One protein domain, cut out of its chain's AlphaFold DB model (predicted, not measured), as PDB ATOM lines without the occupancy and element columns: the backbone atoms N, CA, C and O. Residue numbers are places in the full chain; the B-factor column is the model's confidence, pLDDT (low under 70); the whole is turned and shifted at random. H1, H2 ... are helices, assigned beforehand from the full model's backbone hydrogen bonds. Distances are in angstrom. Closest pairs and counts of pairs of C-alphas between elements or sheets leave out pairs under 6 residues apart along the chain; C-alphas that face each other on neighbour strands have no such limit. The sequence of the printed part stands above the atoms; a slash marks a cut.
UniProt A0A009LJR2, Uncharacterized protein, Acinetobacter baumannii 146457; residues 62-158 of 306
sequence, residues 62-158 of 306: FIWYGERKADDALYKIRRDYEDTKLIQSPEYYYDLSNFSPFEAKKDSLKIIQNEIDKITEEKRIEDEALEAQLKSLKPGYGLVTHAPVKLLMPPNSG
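Overview. This is residues 62 to 158 of the 306 residues of an uncharacterized protein of Acinetobacter baumannii 146457 (UniProt A0A009LJR2). One long helix, H3, makes the long axis; H1 runs beside its first half in the same direction, and short H2 is set crosswise to both, bridging them on one side. The second half of H3 reaches well past H1 and H2, and from its end an unnamed tail, residues 137 to 158, turns and folds back toward the region of H1, with residues 124 to 129 of H3 and residues 135 to 141 sticking out. The printed part has 97 residues with three named helices, in the order H1, H2, H3, and no named strand; its class is all helix. The whole is loose, with a radius of gyration of the C-alphas of 17.2 A and spans of 59 by 29 by 18 A.

Along the chain. H3, residues 105 to 136, is the longest helix and measures 46.7 A from C-alpha 105 at (123.359, 287.823, 312.394) to C-alpha 136 at (98.150, 248.547, 313.083). H1, residues 62 to 84, begins with C-alpha 62 at (118.303, 295.567, 300.812) and measures 32.5 A. H2, residues 90 to 97, measures 10.3 A. After H3, residues 137 to 158 hold no named element.

Arrangement. H3 touches both other helices. It touches H1 through its residues 108 to 119 and residues 70 to 78 of H1; the closest C-alphas are those of Leu 74 and Glu 115, 7.2 A apart. H1 and H3 run the same way at a shallow tilt of 34.7 degrees, only just short of steep. H2 touches H3, with the C-alphas of Pro 90 and Ile 112 closest at 5.8 A, and H3 meets it through residues 108 to 116 alone. The lines of H2 and H3 are about perpendicular, at 79 degrees. H2 also touches residues 72 to 77 of H1; the closest C-alphas are those of Ala 73 and Ser 97, 4.5 A apart. H1 and H2 are about perpendicular, at 76 degrees. The helix packing is mostly crossed, but only just: of the 3 touching pairs, 1 is at a shallow tilt. In H1, H2 and H3 every O i to N i+4 pair is within hydrogen-bond range.

Size, cuts and confidence. The two C-alphas farthest apart are those of Phe 62 and Gly 140, 59.6 A, while the first and last printed C-alphas, of Phe 62 and Gly 158, are 19.1 A apart. Without the stretches that stand free, the body has 84 residues and spans 53 by 29 by 17 A. The link from H1 to H2 is tight, with 5 residues, and that from H2 to H3 is short, with 7. The printed part has no cut. Its mean pLDDT is 83.0, and residues 138 to 151 of this predicted model are under 70.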
ATOM      1  N   PHE A  62     117.715 296.434 299.786       94.94
ATOM      2  CA  PHE A  62     118.303 295.567 300.812       94.94
ATOM      3  C   PHE A  62     117.339 294.488 301.311       94.94
ATOM      4  O   PHE A  62     117.738 293.336 301.432       94.94
ATOM      5  N   ILE A  63     116.073 294.848 301.559       94.38
ATOM      6  CA  ILE A  63     115.044 293.910 302.040       94.38
ATOM      7  C   ILE A  63     114.784 292.831 300.993       94.38
ATOM      8  O   ILE A  63     114.858 291.647 301.291       94.38
ATOM      9  N   TRP A  64     114.542 293.244 299.747       95.44
ATOM     10  CA  TRP A  64     114.296 292.310 298.652       95.44
ATOM     11  C   TRP A  64     115.480 291.362 298.453       95.44
ATOM     12  O   TRP A  64     115.282 290.164 298.286       95.44
ATOM     13  N   TYR A  65     116.714 291.869 298.505       94.62
ATOM     14  CA  TYR A  65     117.907 291.030 298.432       94.62
ATOM     15  C   TYR A  65     117.987 290.049 299.615       94.62
ATOM     16  O   TYR A  65     118.222 288.856 299.410       94.62
ATOM     17  N   GLY A  66     117.754 290.540 300.837       93.00
ATOM     18  CA  GLY A  66     117.771 289.769 302.081       93.00
ATOM     19  C   GLY A  66     116.787 288.605 302.082       93.00
ATOM     20  O   GLY A  66     117.201 287.457 302.243       93.00
ATOM     21  N   GLU A  67     115.519 288.868 301.761       92.81
ATOM     22  CA  GLU A  67     114.464 287.848 301.681       92.81
ATOM     23  C   GLU A  67     114.832 286.716 300.713       92.81
ATOM     24  O   GLU A  67     114.675 285.540 301.030       92.81
ATOM     25  N   ARG A  68     115.410 287.040 299.552       93.69
ATOM     26  CA  ARG A  68     115.796 286.031 298.548       93.69
ATOM     27  C   ARG A  68     116.985 285.199 298.989       93.69
ATOM     28  O   ARG A  68     117.042 284.000 298.722       93.69
ATOM     29  N   LYS A  69     117.931 285.833 299.676       91.56
ATOM     30  CA  LYS A  69     119.056 285.147 300.307       91.56
ATOM     31  C   LYS A  69     118.593 284.245 301.449       91.56
ATOM     32  O   LYS A  69     119.144 283.155 301.580       91.56
ATOM     33  N   ALA A  70     117.586 284.662 302.212       91.56
ATOM     34  CA  ALA A  70     116.960 283.849 303.243       91.56
ATOM     35  C   ALA A  70     116.210 282.649 302.640       91.56
ATOM     36  O   ALA A  70     116.407 281.533 303.103       91.56
ATOM     37  N   ASP A  71     115.441 282.826 301.562       91.31
ATOM     38  CA  ASP A  71     114.771 281.713 300.871       91.31
ATOM     39  C   ASP A  71     115.777 280.653 300.389       91.31
ATOM     40  O   ASP A  71     115.616 279.456 300.647       91.31
ATOM     41  N   ASP A  72     116.848 281.094 299.719       89.81
ATOM     42  CA  ASP A  72     117.928 280.218 299.254       89.81
ATOM     43  C   ASP A  72     118.611 279.491 300.425       89.81
ATOM     44  O   ASP A  72     119.002 278.327 300.295       89.81
ATOM     45  N   ALA A  73     118.758 280.169 301.565       90.12
ATOM     46  CA  ALA A  73     119.321 279.607 302.781       90.12
ATOM     47  C   ALA A  73     118.422 278.523 303.387       90.12
ATOM     48  O   ALA A  73     118.868 277.396 303.590       90.12
ATOM     49  N   LEU A  74     117.139 278.822 303.596       91.44
ATOM     50  CA  LEU A  74     116.160 277.871 304.128       91.44
ATOM     51  C   LEU A  74     116.027 276.630 303.232       91.44
ATOM     52  O   LEU A  74     115.943 275.506 303.729       91.44
ATOM     53  N   TYR A  75     116.088 276.812 301.910       90.50
ATOM     54  CA  TYR A  75     116.126 275.700 300.961       90.50
ATOM     55  C   TYR A  75     117.345 274.789 301.173       90.50
ATOM     56  O   TYR A  75     117.203 273.565 301.159       90.50
ATOM     57  N   LYS A  76     118.538 275.358 301.390       89.81
ATOM     58  CA  LYS A  76     119.751 274.572 301.673       89.81
ATOM     59  C   LYS A  76     119.645 273.810 302.988       89.81
ATOM     60  O   LYS A  76     120.035 272.652 303.013       89.81
ATOM     61  N   ILE A  77     119.090 274.428 304.031       90.69
ATOM     62  CA  ILE A  77     118.871 273.785 305.337       90.69
ATOM     63  C   ILE A  77     117.953 272.572 305.179       90.69
ATOM     64  O   ILE A  77     118.299 271.473 305.609       90.69
ATOM     65  N   ARG A  78     116.809 272.735 304.497       89.75
ATOM     66  CA  ARG A  78     115.900 271.609 304.232       89.75
ATOM     67  C   ARG A  78     116.559 270.520 303.402       89.75
ATOM     68  O   ARG A  78     116.367 269.350 303.697       89.75
ATOM     69  N   ARG A  79     117.335 270.888 302.383       88.69
ATOM     70  CA  ARG A  79     118.052 269.915 301.555       88.69
ATOM     71  C   ARG A  79     119.091 269.134 302.362       88.69
ATOM     72  O   ARG A  79     119.135 267.920 302.240       88.69
ATOM     73  N   ASP A  80     119.882 269.812 303.190       89.31
ATOM     74  CA  ASP A  80     120.864 269.171 304.070       89.31
ATOM     75  C   ASP A  80     120.193 268.186 305.035       89.31
ATOM     76  O   ASP A  80     120.644 267.051 305.187       89.31
ATOM     77  N   TYR A  81     119.051 268.571 305.612       88.81
ATOM     78  CA  TYR A  81     118.255 267.663 306.430       88.81
ATOM     79  C   TYR A  81     117.686 266.483 305.627       88.81
ATOM     80  O   TYR A  81     117.706 265.355 306.108       88.81
ATOM     81  N   GLU A  82     117.180 266.693 304.411       86.38
ATOM     82  CA  GLU A  82     116.692 265.593 303.565       86.38
ATOM     83  C   GLU A  82     117.810 264.607 303.198       86.38
ATOM     84  O   GLU A  82     117.574 263.397 303.193       86.38
ATOM     85  N   ASP A  83     119.023 265.109 302.956       86.25
ATOM     86  CA  ASP A  83     120.182 264.303 302.571       86.25
ATOM     87  C   ASP A  83     120.798 263.559 303.777       86.25
ATOM     88  O   ASP A  83     121.198 262.399 303.652       86.25
ATOM     89  N   THR A  84     120.866 264.192 304.955       86.12
ATOM     90  CA  THR A  84     121.558 263.641 306.142       86.12
ATOM     91  C   THR A  84     120.627 263.047 307.198       86.12
ATOM     92  O   THR A  84     121.060 262.217 307.998       86.12
ATOM     93  N   LYS A  85     119.363 263.479 307.231       85.25
ATOM     94  CA  LYS A  85     118.368 263.216 308.291       85.25
ATOM     95  C   LYS A  85     118.824 263.631 309.696       85.25
ATOM     96  O   LYS A  85     118.262 263.174 310.697       85.25
ATOM     97  N   LEU A  86     119.810 264.525 309.781       86.12
ATOM     98  CA  LEU A  86     120.359 265.063 311.022       86.12
ATOM     99  C   LEU A  86     120.075 266.562 311.112       86.12
ATOM    100  O   LEU A  86     120.267 267.301 310.154       86.12
ATOM    101  N   ILE A  87     119.625 267.001 312.285       87.25
ATOM    102  CA  ILE A  87     119.415 268.418 312.585       87.25
ATOM    103  C   ILE A  87     120.696 268.951 313.220       87.25
ATOM    104  O   ILE A  87     121.109 268.467 314.275       87.25
ATOM    105  N   GLN A  88     121.319 269.927 312.568       89.38
ATOM    106  CA  GLN A  88     122.518 270.608 313.061       89.38
ATOM    107  C   GLN A  88     122.166 271.893 313.828       89.38
ATOM    108  O   GLN A  88     121.003 272.296 313.894       89.38
ATOM    109  N   SER A  89     123.171 272.536 314.431       88.31
ATOM    110  CA  SER A  89     122.961 273.790 315.163       88.31
ATOM    111  C   SER A  89     122.646 274.971 314.225       88.31
ATOM    112  O   SER A  89     123.031 274.956 313.050       88.31
ATOM    113  N   PRO A  90     121.983 276.030 314.724       87.06
ATOM    114  CA  PRO A  90     121.731 277.241 313.944       87.06
ATOM    115  C   PRO A  90     122.994 277.886 313.362       87.06
ATOM    116  O   PRO A  90     122.967 278.395 312.245       87.06
ATOM    117  N   GLU A  91     124.107 277.845 314.095       87.31
ATOM    118  CA  GLU A  91     125.395 278.405 313.676       87.31
ATOM    119  C   GLU A  91     125.975 277.638 312.488       87.31
ATOM    120  O   GLU A  91     126.387 278.256 311.509       87.31
ATOM    121  N   TYR A  92     125.911 276.302 312.520       88.31
ATOM    122  CA  TYR A  92     126.324 275.468 311.391       88.31
ATOM    123  C   TYR A  92     125.561 275.846 310.117       88.31
ATOM    124  O   TYR A  92     126.144 276.028 309.046       88.31
ATOM    125  N   TYR A  93     124.242 276.010 310.236       85.50
ATOM    126  CA  TYR A  93     123.415 276.391 309.101       85.50
ATOM    127  C   TYR A  93     123.640 277.830 308.654       85.50
ATOM    128  O   TYR A  93     123.540 278.100 307.457       85.50
ATOM    129  N   TYR A  94     123.968 278.751 309.557       86.12
ATOM    130  CA  TYR A  94     124.310 280.122 309.185       86.12
ATOM    131  C   TYR A  94     125.531 280.142 308.251       86.12
ATOM    132  O   TYR A  94     125.457 280.733 307.167       86.12
ATOM    133  N   ASP A  95     126.580 279.401 308.611       84.50
ATOM    134  CA  ASP A  95     127.823 279.306 307.837       84.50
ATOM    135  C   ASP A  95     127.620 278.556 306.507       84.50
ATOM    136  O   ASP A  95     128.148 278.950 305.467       84.50
ATOM    137  N   LEU A  96     126.788 277.508 306.495       81.06
ATOM    138  CA  LEU A  96     126.474 276.742 305.281       81.06
ATOM    139  C   LEU A  96     125.661 277.555 304.252       81.06
ATOM    140  O   LEU A  96     125.780 277.389 303.028       81.06
ATOM    141  N   SER A  97     124.760 278.407 304.737       73.69
ATOM    142  CA  SER A  97     123.662 278.919 303.918       73.69
ATOM    143  C   SER A  97     123.998 280.172 303.114       73.69
ATOM    144  O   SER A  97     123.354 280.419 302.086       73.69
ATOM    145  N   ASN A  98     125.051 280.910 303.488       76.56
ATOM    146  CA  ASN A  98     125.388 282.232 302.948       76.56
ATOM    147  C   ASN A  98     124.189 283.194 303.026       76.56
ATOM    148  O   ASN A  98     123.692 283.627 301.977       76.56
ATOM    149  N   PHE A  99     123.708 283.490 304.240       84.00
ATOM    150  CA  PHE A  99     122.711 284.544 304.473       84.00
ATOM    151  C   PHE A  99     123.202 285.908 303.963       84.00
ATOM    152  O   PHE A  99     124.378 286.095 303.640       84.00
ATOM    153  N   SER A 100     122.283 286.865 303.824       89.06
ATOM    154  CA  SER A 100     122.647 288.227 303.434       89.06
ATOM    155  C   SER A 100     123.575 288.843 304.491       89.06
ATOM    156  O   SER A 100     123.183 288.917 305.654       89.06
ATOM    157  N   PRO A 101     124.767 289.349 304.121       89.19
ATOM    158  CA  PRO A 101     125.685 289.940 305.093       89.19
ATOM    159  C   PRO A 101     125.185 291.295 305.620       89.19
ATOM    160  O   PRO A 101     125.764 291.850 306.545       89.19
ATOM    161  N   PHE A 102     124.117 291.840 305.031       92.06
ATOM    162  CA  PHE A 102     123.515 293.125 305.385       92.06
ATOM    163  C   PHE A 102     122.425 293.009 306.466       92.06
ATOM    164  O   PHE A 102     121.919 294.021 306.956       92.06
ATOM    165  N   GLU A 103     122.042 291.788 306.834       91.19
ATOM    166  CA  GLU A 103     121.101 291.519 307.921       91.19
ATOM    167  C   GLU A 103     121.851 291.284 309.229       91.19
ATOM    168  O   GLU A 103     122.996 290.836 309.236       91.19
ATOM    169  N   ALA A 104     121.225 291.593 310.364       91.25
ATOM    170  CA  ALA A 104     121.844 291.307 311.648       91.25
ATOM    171  C   ALA A 104     121.934 289.786 311.848       91.25
ATOM    172  O   ALA A 104     120.912 289.098 311.803       91.25
ATOM    173  N   LYS A 105     123.130 289.264 312.160       89.56
ATOM    174  CA  LYS A 105     123.359 287.823 312.394       89.56
ATOM    175  C   LYS A 105     122.341 287.204 313.359       89.56
ATOM    176  O   LYS A 105     121.858 286.098 313.136       89.56
ATOM    177  N   LYS A 106     121.962 287.937 314.411       90.44
ATOM    178  CA  LYS A 106     120.950 287.507 315.389       90.44
ATOM    179  C   LYS A 106     119.578 287.239 314.757       90.44
ATOM    180  O   LYS A 106     118.911 286.282 315.143       90.44
ATOM    181  N   ASP A 107     119.159 288.074 313.812       90.69
ATOM    182  CA  ASP A 107     117.865 287.929 313.146       90.69
ATOM    183  C   ASP A 107     117.892 286.744 312.175       90.69
ATOM    184  O   ASP A 107     116.968 285.929 312.180       90.69
ATOM    185  N   SER A 108     118.994 286.563 311.441       89.81
ATOM    186  CA  SER A 108     119.208 285.381 310.598       89.81
ATOM    187  C   SER A 108     119.206 284.084 311.417       89.81
ATOM    188  O   SER A 108     118.516 283.135 311.054       89.81
ATOM    189  N   LEU A 109     119.889 284.044 312.570       91.00
ATOM    190  CA  LEU A 109     119.879 282.881 313.472       91.00
ATOM    191  C   LEU A 109     118.473 282.554 313.989       91.00
ATOM    192  O   LEU A 109     118.117 281.384 314.109       91.00
ATOM    193  N   LYS A 110     117.639 283.568 314.242       92.44
ATOM    194  CA  LYS A 110     116.239 283.358 314.632       92.44
ATOM    195  C   LYS A 110     115.415 282.742 313.499       92.44
ATOM    196  O   LYS A 110     114.587 281.872 313.756       92.44
ATOM    197  N   ILE A 111     115.634 283.178 312.258       91.38
ATOM    198  CA  ILE A 111     114.987 282.594 311.073       91.38
ATOM    199  C   ILE A 111     115.386 281.119 310.927       91.38
ATOM    200  O   ILE A 111     114.516 280.275 310.721       91.38
ATOM    201  N   ILE A 112     116.674 280.809 311.104       90.75
ATOM    202  CA  ILE A 112     117.195 279.437 311.074       90.75
ATOM    203  C   ILE A 112     116.561 278.588 312.178       90.75
ATOM    204  O   ILE A 112     116.054 277.508 311.889       90.75
ATOM    205  N   GLN A 113     116.537 279.079 313.422       92.38
ATOM    206  CA  GLN A 113     115.952 278.350 314.549       92.38
ATOM    207  C   GLN A 113     114.479 278.015 314.299       92.38
ATOM    208  O   GLN A 113     114.074 276.872 314.475       92.38
ATOM    209  N   ASN A 114     113.696 278.978 313.807       93.25
ATOM    210  CA  ASN A 114     112.294 278.737 313.470       93.25
ATOM    211  C   ASN A 114     112.134 277.641 312.402       93.25
ATOM    212  O   ASN A 114     111.133 276.926 312.402       93.25
ATOM    213  N   GLU A 115     113.074 277.523 311.463       91.44
ATOM    214  CA  GLU A 115     113.030 276.471 310.449       91.44
ATOM    215  C   GLU A 115     113.441 275.108 311.011       91.44
ATOM    216  O   GLU A 115     112.796 274.107 310.702       91.44
ATOM    217  N   ILE A 116     114.448 275.071 311.887       91.12
ATOM    218  CA  ILE A 116     114.824 273.866 312.637       91.12
ATOM    219  C   ILE A 116     113.636 273.355 313.458       91.12
ATOM    220  O   ILE A 116     113.345 272.158 313.437       91.12
ATOM    221  N   ASP A 117     112.917 274.248 314.140       92.75
ATOM    222  CA  ASP A 117     111.750 273.893 314.951       92.75
ATOM    223  C   ASP A 117     110.643 273.275 314.084       92.75
ATOM    224  O   ASP A 117     110.066 272.250 314.450       92.75
ATOM    225  N   LYS A 118     110.393 273.832 312.887       92.06
ATOM    226  CA  LYS A 118     109.448 273.242 311.922       92.06
ATOM    227  C   LYS A 118     109.887 271.860 311.455       92.06
ATOM    228  O   LYS A 118     109.061 270.958 311.418       92.06
ATOM    229  N   ILE A 119     111.162 271.685 311.105       89.56
ATOM    230  CA  ILE A 119     111.699 270.388 310.664       89.56
ATOM    231  C   ILE A 119     111.580 269.350 311.788       89.56
ATOM    232  O   ILE A 119     111.194 268.209 311.541       89.56
ATOM    233  N   THR A 120     111.870 269.752 313.026       90.12
ATOM    234  CA  THR A 120     111.758 268.893 314.213       90.12
ATOM    235  C   THR A 120     110.319 268.433 314.430       90.12
ATOM    236  O   THR A 120     110.075 267.254 314.683       90.12
ATOM    237  N   GLU A 121     109.361 269.348 314.293       90.50
ATOM    238  CA  GLU A 121     107.942 269.038 314.436       90.50
ATOM    239  C   GLU A 121     107.413 268.175 313.279       90.50
ATOM    240  O   GLU A 121     106.705 267.199 313.523       90.50
ATOM    241  N   GLU A 122     107.801 268.472 312.031       87.75
ATOM    242  CA  GLU A 122     107.486 267.640 310.859       87.75
ATOM    243  C   GLU A 122     107.985 266.199 311.071       87.75
ATOM    244  O   GLU A 122     107.222 265.249 310.891       87.75
ATOM    245  N   LYS A 123     109.225 266.035 311.554       86.88
ATOM    246  CA  LYS A 123     109.799 264.728 311.894       86.88
ATOM    247  C   LYS A 123     109.008 264.011 312.988       86.88
ATOM    248  O   LYS A 123     108.711 262.830 312.844       86.88
ATOM    249  N   ARG A 124     108.646 264.712 314.069       87.69
ATOM    250  CA  ARG A 124     107.859 264.135 315.173       87.69
ATOM    251  C   ARG A 124     106.531 263.568 314.667       87.69
ATOM    252  O   ARG A 124     106.151 262.464 315.047       87.69
ATOM    253  N   ILE A 125     105.847 264.306 313.792       87.94
ATOM    254  CA  ILE A 125     104.578 263.880 313.188       87.94
ATOM    255  C   ILE A 125     104.783 262.659 312.279       87.94
ATOM    256  O   ILE A 125     103.975 261.728 312.320       87.94
ATOM    257  N   GLU A 126     105.846 262.640 311.470       84.12
ATOM    258  CA  GLU A 126     106.179 261.498 310.609       84.12
ATOM    259  C   GLU A 126     106.491 260.231 311.422       84.12
ATOM    260  O   GLU A 126     105.951 259.164 311.115       84.12
ATOM    261  N   ASP A 127     107.286 260.350 312.486       84.81
ATOM    262  CA  ASP A 127     107.645 259.238 313.374       84.81
ATOM    263  C   ASP A 127     106.403 258.681 314.103       84.81
ATOM    264  O   ASP A 127     106.188 257.465 314.138       84.81
ATOM    265  N   GLU A 128     105.517 259.548 314.611       86.69
ATOM    266  CA  GLU A 128     104.250 259.145 315.247       86.69
ATOM    267  C   GLU A 128     103.296 258.446 314.267       86.69
ATOM    268  O   GLU A 128     102.658 257.443 314.614       86.69
ATOM    269  N   ALA A 129     103.208 258.941 313.029       83.06
ATOM    270  CA  ALA A 129     102.403 258.323 311.980       83.06
ATOM    271  C   ALA A 129     102.949 256.943 311.583       83.06
ATOM    272  O   ALA A 129     102.171 255.999 311.400       83.06
ATOM    273  N   LEU A 130     104.276 256.805 311.494       81.56
ATOM    274  CA  LEU A 130     104.938 255.535 311.205       81.56
ATOM    275  C   LEU A 130     104.714 254.525 312.337       81.56
ATOM    276  O   LEU A 130     104.349 253.377 312.073       81.56
ATOM    277  N   GLU A 131     104.852 254.942 313.597       82.00
ATOM    278  CA  GLU A 131     104.561 254.090 314.754       82.00
ATOM    279  C   GLU A 131     103.101 253.627 314.793       82.00
ATOM    280  O   GLU A 131     102.827 252.458 315.089       82.00
ATOM    281  N   ALA A 132     102.150 254.519 314.508       81.44
ATOM    282  CA  ALA A 132     100.732 254.175 314.457       81.44
ATOM    283  C   ALA A 132     100.442 253.146 313.350       81.44
ATOM    284  O   ALA A 132      99.708 252.180 313.580       81.44
ATOM    285  N   GLN A 133     101.066 253.298 312.176       75.44
ATOM    286  CA  GLN A 133     100.969 252.315 311.093       75.44
ATOM    287  C   GLN A 133     101.584 250.969 311.487       75.44
ATOM    288  O   GLN A 133     100.942 249.933 311.298       75.44
ATOM    289  N   LEU A 134     102.770 250.968 312.099       75.00
ATOM    290  CA  LEU A 134     103.432 249.753 312.585       75.00
ATOM    291  C   LEU A 134     102.585 249.013 313.630       75.00
ATOM    292  O   LEU A 134     102.447 247.793 313.547       75.00
ATOM    293  N   LYS A 135     101.953 249.732 314.565       78.44
ATOM    294  CA  LYS A 135     101.045 249.151 315.575       78.44
ATOM    295  C   LYS A 135      99.764 248.565 314.965       78.44
ATOM    296  O   LYS A 135      99.165 247.675 315.563       78.44
ATOM    297  N   SER A 136      99.343 249.038 313.789       72.69
ATOM    298  CA  SER A 136      98.150 248.547 313.083       72.69
ATOM    299  C   SER A 136      98.393 247.300 312.214       72.69
ATOM    300  O   SER A 136      97.435 246.671 311.754       72.69
ATOM    301  N   LEU A 137      99.655 246.914 311.993       70.25
ATOM    302  CA  LEU A 137     100.018 245.759 311.173       70.25
ATOM    303  C   LEU A 137      99.899 244.435 311.939       70.25
ATOM    304  O   LEU A 137     100.323 244.301 313.085       70.25
ATOM    305  N   LYS A 138      99.354 243.410 311.273       63.06
ATOM    306  CA  LYS A 138      99.290 242.045 311.815       63.06
ATOM    307  C   LYS A 138     100.676 241.378 311.784       63.06
ATOM    308  O   LYS A 138     101.412 241.571 310.812       63.06
ATOM    309  N   PRO A 139     101.011 240.530 312.776       57.94
ATOM    310  CA  PRO A 139     102.273 239.794 312.781       57.94
ATOM    311  C   PRO A 139     102.399 238.929 311.516       57.94
ATOM    312  O   PRO A 139     101.514 238.130 311.217       57.94
ATOM    313  N   GLY A 140     103.490 239.121 310.765       59.72
ATOM    314  CA  GLY A 140     103.797 238.393 309.524       59.72
ATOM    315  C   GLY A 140     103.709 239.207 308.225       59.72
ATOM    316  O   GLY A 140     104.168 238.723 307.195       59.72
ATOM    317  N   TYR A 141     103.183 240.438 308.255       55.28
ATOM    318  CA  TYR A 141     103.191 241.347 307.100       55.28
ATOM    319  C   TYR A 141     104.285 242.413 307.249       55.28
ATOM    320  O   TYR A 141     104.338 243.117 308.255       55.28
ATOM    321  N   GLY A 142     105.160 242.533 306.247       56.06
ATOM    322  CA  GLY A 142     106.164 243.597 306.177       56.06
ATOM    323  C   GLY A 142     105.555 244.916 305.696       56.06
ATOM    324  O   GLY A 142     104.763 244.926 304.754       56.06
ATOM    325  N   LEU A 143     105.935 246.026 306.331       58.09
ATOM    326  CA  LEU A 143     105.582 247.369 305.879       58.09
ATOM    327  C   LEU A 143     106.490 247.740 304.695       58.09
ATOM    328  O   LEU A 143     107.696 247.901 304.866       58.09
ATOM    329  N   VAL A 144     105.924 247.876 303.495       56.53
ATOM    330  CA  VAL A 144     106.622 248.494 302.359       56.53
ATOM    331  C   VAL A 144     106.223 249.962 302.333       56.53
ATOM    332  O   VAL A 144     105.162 250.318 301.824       56.53
ATOM    333  N   THR A 145     107.054 250.821 302.918       55.31
ATOM    334  CA  THR A 145     106.880 252.269 302.800       55.31
ATOM    335  C   THR A 145     107.549 252.737 301.515       55.31
ATOM    336  O   THR A 145     108.773 252.682 301.387       55.31
ATOM    337  N   HIS A 146     106.769 253.225 300.555       51.44
ATOM    338  CA  HIS A 146     107.327 254.062 299.501       51.44
ATOM    339  C   HIS A 146     107.668 255.409 300.132       51.44
ATOM    340  O   HIS A 146     106.758 256.155 300.476       51.44
ATOM    341  N   ALA A 147     108.955 255.702 300.328       55.59
ATOM    342  CA  ALA A 147     109.378 257.036 300.734       55.59
ATOM    343  C   ALA A 147     109.034 258.001 299.585       55.59
ATOM    344  O   ALA A 147     109.605 257.858 298.497       55.59
ATOM    345  N   PRO A 148     108.080 258.936 299.751       55.16
ATOM    346  CA  PRO A 148     107.832 259.928 298.723       55.16
ATOM    347  C   PRO A 148     109.089 260.790 298.600       55.16
ATOM    348  O   PRO A 148     109.489 261.458 299.550       55.16
ATOM    349  N   VAL A 149     109.732 260.773 297.431       58.44
ATOM    350  CA  VAL A 149     110.824 261.708 297.145       58.44
ATOM    351  C   VAL A 149     110.202 263.097 297.052       58.44
ATOM    352  O   VAL A 149     109.562 263.440 296.055       58.44
ATOM    353  N   LYS A 150     110.339 263.890 298.116       65.19
ATOM    354  CA  LYS A 150     109.874 265.275 298.153       65.19
ATOM    355  C   LYS A 150     110.809 266.088 297.260       65.19
ATOM    356  O   LYS A 150     111.927 266.418 297.643       65.19
ATOM    357  N   LEU A 151     110.380 266.357 296.027       65.38
ATOM    358  CA  LEU A 151     111.157 267.171 295.097       65.38
ATOM    359  C   LEU A 151     111.169 268.620 295.600       65.38
ATOM    360  O   LEU A 151     110.231 269.382 295.367       65.38
ATOM    361  N   LEU A 152     112.232 268.997 296.303       75.00
ATOM    362  CA  LEU A 152     112.476 270.383 296.674       75.00
ATOM    363  C   LEU A 152     112.984 271.127 295.432       75.00
ATOM    364  O   LEU A 152     114.042 270.809 294.890       75.00
ATOM    365  N   MET A 153     112.222 272.114 294.962       76.44
ATOM    366  CA  MET A 153     112.662 272.994 293.878       76.44
ATOM    367  C   MET A 153     113.462 274.168 294.450       76.44
ATOM    368  O   MET A 153     113.006 274.771 295.425       76.44
ATOM    369  N   PRO A 154     114.613 274.536 293.855       81.62
ATOM    370  CA  PRO A 154     115.371 275.693 294.307       81.62
ATOM    371  C   PRO A 154     114.522 276.962 294.172       81.62
ATOM    372  O   PRO A 154     113.993 277.211 293.078       81.62
ATOM    373  N   PRO A 155     114.413 277.788 295.225       82.56
ATOM    374  CA  PRO A 155     113.787 279.091 295.101       82.56
ATOM    375  C   PRO A 155     114.602 279.974 294.145       82.56
ATOM    376  O   PRO A 155     115.763 279.703 293.830       82.56
ATOM    377  N   ASN A 156     113.959 281.022 293.628       86.19
ATOM    378  CA  ASN A 156     114.615 282.089 292.863       86.19
ATOM    379  C   ASN A 156     115.394 281.654 291.606       86.19
ATOM    380  O   ASN A 156     116.202 282.425 291.088       86.19
ATOM    381  N   SER A 157     115.132 280.462 291.064       81.75
ATOM    382  CA  SER A 157     115.846 279.917 289.899       81.75
ATOM    383  C   SER A 157     115.848 280.859 288.684       81.75
ATOM    384  O   SER A 157     116.880 281.000 288.034       81.75
ATOM    385  N   GLY A 158     114.743 281.570 288.431       88.06
ATOM    386  CA  GLY A 158     114.619 282.574 287.362       88.06
ATOM    387  C   GLY A 158     115.052 284.003 287.729       88.06
ATOM    388  O   GLY A 158     114.865 284.915 286.929       88.06
TER     389      GLY A 158